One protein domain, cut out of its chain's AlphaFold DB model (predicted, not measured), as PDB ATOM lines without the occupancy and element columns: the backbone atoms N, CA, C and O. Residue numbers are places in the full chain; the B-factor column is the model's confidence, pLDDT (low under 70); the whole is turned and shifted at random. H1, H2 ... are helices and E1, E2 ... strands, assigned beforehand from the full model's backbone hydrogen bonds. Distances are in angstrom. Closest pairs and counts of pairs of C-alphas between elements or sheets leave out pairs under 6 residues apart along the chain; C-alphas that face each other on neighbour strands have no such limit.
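Overview. This is residues 27 to 67 of the 104 residues of an uncharacterized protein of Verticillium dahliae (UniProt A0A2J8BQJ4). A drawn-out rod holds a two-stranded hairpin, E1 and E2, at one end and one helix, H1, at the other, with the link of residues 42 to 51 between them. The printed part has 41 residues, with two antiparallel strands and then one named helix; the class is mixed, with under half of the residues in named elements. The whole is extended, with a radius of gyration of the C-alphas of 14.1 A and spans of 44 by 14 by 13 A.

Along the chain. Find C-alpha 28 at (89.917, 170.378, 37.719); from there E1 runs through residues 28 to 32, 12.9 A. E2 holds residues 37 to 41, 13.3 A. H1 holds residues 52 to 61, 14.3 A, and ends at C-alpha 61, (100.937, 155.935, 24.025).

Arrangement. Look at the hairpin of E1 and E2, antiparallel at 147 degrees, where N 31 and O 38 are within hydrogen-bond range at 2.8 A. E1 and H1 are apart. In H1 every O i to N i+4 pair is within hydrogen-bond range.

Size, cuts and confidence. The C-alphas of Gly 35 and Asn 63, the two farthest apart, are 44.3 A apart. The printed part has no cut, no link is long, and no printed residue is under 70 in pLDDT.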
ATOM      1  N   ASN A  27      89.996 166.957  35.333       78.94
ATOM      2  CA  ASN A  27      91.333 167.496  35.596       78.94
ATOM      3  C   ASN A  27      91.235 168.889  36.266       78.94
ATOM      4  O   ASN A  27      92.087 169.754  36.070       78.94
ATOM      5  N   VAL A  28      90.169 169.127  37.032       89.75
ATOM      6  CA  VAL A  28      89.917 170.378  37.719       89.75
ATOM      7  C   VAL A  28      89.597 170.170  39.190       89.75
ATOM      8  O   VAL A  28      88.926 169.211  39.568       89.75
ATOM      9  N   VAL A  29      90.072 171.112  39.997       91.56
ATOM     10  CA  VAL A  29      89.733 171.281  41.409       91.56
ATOM     11  C   VAL A  29      89.026 172.621  41.547       91.56
ATOM     12  O   VAL A  29      89.527 173.633  41.057       91.56
ATOM     13  N   SER A  30      87.875 172.642  42.215       92.38
ATOM     14  CA  SER A  30      87.178 173.892  42.521       92.38
ATOM     15  C   SER A  30      87.771 174.520  43.785       92.38
ATOM     16  O   SER A  30      87.734 173.918  44.858       92.38
ATOM     17  N   VAL A  31      88.310 175.733  43.661       90.75
ATOM     18  CA  VAL A  31      88.968 176.483  44.740       90.75
ATOM     19  C   VAL A  31      88.249 177.812  44.947       90.75
ATOM     20  O   VAL A  31      87.880 178.486  43.988       90.75
ATOM     21  N   GLU A  32      88.055 178.211  46.201       94.94
ATOM     22  CA  GLU A  32      87.533 179.532  46.549       94.94
ATOM     23  C   GLU A  32      88.687 180.471  46.918       94.94
ATOM     24  O   GLU A  32      89.496 180.148  47.787       94.94
ATOM     25  N   VAL A  33      88.779 181.633  46.263       92.00
ATOM     26  CA  VAL A  33      89.840 182.624  46.516       92.00
ATOM     27  C   VAL A  33      89.198 183.972  46.807       92.00
ATOM     28  O   VAL A  33      88.721 184.635  45.891       92.00
ATOM     29  N   ASN A  34      89.200 184.391  48.076       93.38
ATOM     30  CA  ASN A  34      88.571 185.635  48.552       93.38
ATOM     31  C   ASN A  34      87.065 185.755  48.217       93.38
ATOM     32  O   ASN A  34      86.571 186.859  47.991       93.38
ATOM     33  N   GLY A  35      86.339 184.632  48.169       93.50
ATOM     34  CA  GLY A  35      84.889 184.570  47.933       93.50
ATOM     35  C   GLY A  35      84.487 183.953  46.584       93.50
ATOM     36  O   GLY A  35      83.679 183.027  46.573       93.50
ATOM     37  N   PRO A  36      85.016 184.410  45.431       95.44
ATOM     38  CA  PRO A  36      84.744 183.765  44.148       95.44
ATOM     39  C   PRO A  36      85.278 182.327  44.066       95.44
ATOM     40  O   PRO A  36      86.373 182.030  44.552       95.44
ATOM     41  N   LYS A  37      84.518 181.456  43.390       95.00
ATOM     42  CA  LYS A  37      84.908 180.074  43.075       95.00
ATOM     43  C   LYS A  37      85.520 179.987  41.682       95.00
ATOM     44  O   LYS A  37      84.956 180.517  40.726       95.00
ATOM     45  N   TYR A  38      86.633 179.275  41.582       92.38
ATOM     46  CA  TYR A  38      87.377 179.039  40.353       92.38
ATOM     47  C   TYR A  38      87.583 177.546  40.147       92.38
ATOM     48  O   TYR A  38      87.885 176.828  41.099       92.38
ATOM     49  N   ASP A  39      87.492 177.098  38.900       92.94
ATOM     50  CA  ASP A  39      87.915 175.756  38.519       92.94
ATOM     51  C   ASP A  39      89.364 175.813  38.016       92.94
ATOM     52  O   ASP A  39      89.662 176.367  36.955       92.94
ATOM     53  N   CYS A  40      90.275 175.256  38.809       91.56
ATOM     54  CA  CYS A  40      91.715 175.245  38.563       91.56
ATOM     55  C   CYS A  40      92.153 173.902  37.989       91.56
ATOM     56  O   CYS A  40      91.555 172.881  38.300       91.56
ATOM     57  N   ARG A  41      93.229 173.868  37.196       92.38
ATOM     58  CA  ARG A  41      93.851 172.607  36.755       92.38
ATOM     59  C   ARG A  41      94.487 171.872  37.941       92.38
ATOM     60  O   ARG A  41      95.075 172.520  38.800       92.38
ATOM     61  N   CYS A  42      94.421 170.540  37.940       92.75
ATOM     62  CA  CYS A  42      95.074 169.715  38.965       92.75
ATOM     63  C   CYS A  42      96.600 169.900  38.979       92.75
ATOM     64  O   CYS A  42      97.231 170.026  37.927       92.75
ATOM     65  N   SER A  43      97.176 169.808  40.172       91.38
ATOM     66  CA  SER A  43      98.608 169.776  40.477       91.38
ATOM     67  C   SER A  43      98.990 168.462  41.181       91.38
ATOM     68  O   SER A  43      98.100 167.761  41.649       91.38
ATOM     69  N   PRO A  44     100.286 168.108  41.296       91.31
ATOM     70  CA  PRO A  44     100.733 166.834  41.885       91.31
ATOM     71  C   PRO A  44     100.238 166.492  43.299       91.31
ATOM     72  O   PRO A  44     100.290 165.327  43.678       91.31
ATOM     73  N   GLU A  45      99.802 167.487  44.070       89.31
ATOM     74  CA  GLU A  45      99.274 167.336  45.435       89.31
ATOM     75  C   GLU A  45      97.767 167.000  45.445       89.31
ATOM     76  O   GLU A  45      97.229 166.563  46.461       89.31
ATOM     77  N   ASP A  46      97.066 167.215  44.327       91.88
ATOM     78  CA  ASP A  46      95.614 167.072  44.247       91.88
ATOM     79  C   ASP A  46      95.197 165.620  43.990       91.88
ATOM     80  O   ASP A  46      95.805 164.902  43.198       91.88
ATOM     81  N   ALA A  47      94.061 165.205  44.560       89.88
ATOM     82  CA  ALA A  47      93.520 163.853  44.375       89.88
ATOM     83  C   ALA A  47      93.156 163.518  42.914       89.88
ATOM     84  O   ALA A  47      93.072 162.349  42.546       89.88
ATOM     85  N   CYS A  48      92.920 164.534  42.081       91.69
ATOM     86  CA  CYS A  48      92.659 164.374  40.650       91.69
ATOM     87  C   CYS A  48      93.935 164.281  39.799       91.69
ATOM     88  O   CYS A  48      93.842 164.122  38.578       91.69
ATOM     89  N   TRP A  49      95.121 164.406  40.405       92.62
ATOM     90  CA  TRP A  49      96.381 164.197  39.705       92.62
ATOM     91  C   TRP A  49      96.510 162.736  39.253       92.62
ATOM     92  O   TRP A  49      96.192 161.833  40.029       92.62
ATOM     93  N   PRO A  50      96.984 162.464  38.023       92.88
ATOM     94  CA  PRO A  50      97.120 161.093  37.558       92.88
ATOM     95  C   PRO A  50      98.111 160.308  38.423       92.88
ATOM     96  O   PRO A  50      99.204 160.788  38.745       92.88
ATOM     97  N   ASP A  51      97.733 159.082  38.771       92.44
ATOM     98  CA  ASP A  51      98.608 158.152  39.472       92.44
ATOM     99  C   ASP A  51      99.673 157.557  38.534       92.44
ATOM    100  O   ASP A  51      99.748 157.854  37.335       92.44
ATOM    101  N   LYS A  52     100.531 156.694  39.083       93.56
ATOM    102  CA  LYS A  52     101.602 156.062  38.309       93.56
ATOM    103  C   LYS A  52     101.062 155.255  37.120       93.56
ATOM    104  O   LYS A  52     101.658 155.323  36.052       93.56
ATOM    105  N   ALA A  53      99.962 154.521  37.283       95.94
ATOM    106  CA  ALA A  53      99.420 153.675  36.222       95.94
ATOM    107  C   ALA A  53      98.898 154.515  35.048       95.94
ATOM    108  O   ALA A  53      99.140 154.177  33.889       95.94
ATOM    109  N   ALA A  54      98.252 155.647  35.337       95.06
ATOM    110  CA  ALA A  54      97.830 156.598  34.315       95.06
ATOM    111  C   ALA A  54      99.028 157.215  33.569       95.06
ATOM    112  O   ALA A  54      99.006 157.303  32.338       95.06
ATOM    113  N   TRP A  55     100.098 157.588  34.282       95.62
ATOM    114  CA  TRP A  55     101.330 158.085  33.656       95.62
ATOM    115  C   TRP A  55     102.057 157.018  32.829       95.62
ATOM    116  O   TRP A  55     102.535 157.326  31.739       95.62
ATOM    117  N   ASP A  56     102.112 155.770  33.302       97.19
ATOM    118  CA  ASP A  56     102.691 154.645  32.557       97.19
ATOM    119  C   ASP A  56     101.892 154.377  31.270       97.19
ATOM    120  O   ASP A  56     102.475 154.175  30.203       97.19
ATOM    121  N   GLY A  57     100.558 154.445  31.353       97.50
ATOM    122  CA  GLY A  57      99.667 154.360  30.200       97.50
ATOM    123  C   GLY A  57      99.946 155.462  29.179       97.50
ATOM    124  O   GLY A  57     100.140 155.167  28.000       97.50
ATOM    125  N   LEU A  58     100.055 156.721  29.623       96.69
ATOM    126  CA  LEU A  58     100.444 157.827  28.744       96.69
ATOM    127  C   LEU A  58     101.815 157.572  28.108       96.69
ATOM    128  O   LEU A  58     101.949 157.713  26.894       96.69
ATOM    129  N   ASN A  59     102.809 157.149  28.894       98.31
ATOM    130  CA  ASN A  59     104.151 156.856  28.394       98.31
ATOM    131  C   ASN A  59     104.130 155.798  27.279       98.31
ATOM    132  O   ASN A  59     104.801 155.956  26.260       98.31
ATOM    133  N   ALA A  60     103.302 154.759  27.424       98.25
ATOM    134  CA  ALA A  60     103.105 153.754  26.386       98.25
ATOM    135  C   ALA A  60     102.498 154.353  25.103       98.25
ATOM    136  O   ALA A  60     102.960 154.031  24.012       98.25
ATOM    137  N   THR A  61     101.527 155.272  25.210       98.12
ATOM    138  CA  THR A  61     100.937 155.935  24.025       98.12
ATOM    139  C   THR A  61     101.919 156.830  23.268       98.12
ATOM    140  O   THR A  61     101.742 157.050  22.073       98.12
ATOM    141  N   VAL A  62     102.964 157.323  23.940       97.88
ATOM    142  CA  VAL A  62     104.023 158.145  23.335       97.88
ATOM    143  C   VAL A  62     105.321 157.366  23.112       97.88
ATOM    144  O   VAL A  62     106.389 157.965  23.003       97.88
ATOM    145  N   ASN A  63     105.251 156.032  23.025       98.06
ATOM    146  CA  ASN A  63     106.390 155.146  22.748       98.06
ATOM    147  C   ASN A  63     107.585 155.336  23.701       98.06
ATOM    148  O   ASN A  63     108.736 155.286  23.274       98.06
ATOM    149  N   GLY A  64     107.335 155.586  24.986       97.50
ATOM    150  CA  GLY A  64     108.400 155.749  25.976       97.50
ATOM    151  C   GLY A  64     108.991 157.161  26.070       97.50
ATOM    152  O   GLY A  64     109.940 157.359  26.821       97.50
ATOM    153  N   ASN A  65     108.454 158.142  25.334       97.56
ATOM    154  CA  ASN A  65     108.988 159.511  25.298       97.56
ATOM    155  C   ASN A  65     108.450 160.435  26.407       97.56
ATOM    156  O   ASN A  65     108.662 161.647  26.353       97.56
ATOM    157  N   LEU A  66     107.743 159.909  27.414       97.06
ATOM    158  CA  LEU A  66     107.336 160.703  28.570       97.06
ATOM    159  C   LEU A  66     108.462 160.730  29.608       97.06
ATOM    160  O   LEU A  66     108.795 159.711  30.212       97.06
ATOM    161  N   LEU A  67     109.007 161.919  29.864       95.00
ATOM    162  CA  LEU A  67     110.070 162.123  30.845       95.00
ATOM    163  C   LEU A  67     109.526 162.753  32.127       95.00
ATOM    164  O   LEU A  67     108.801 163.749  32.103       95.00
TER     165      LEU A  67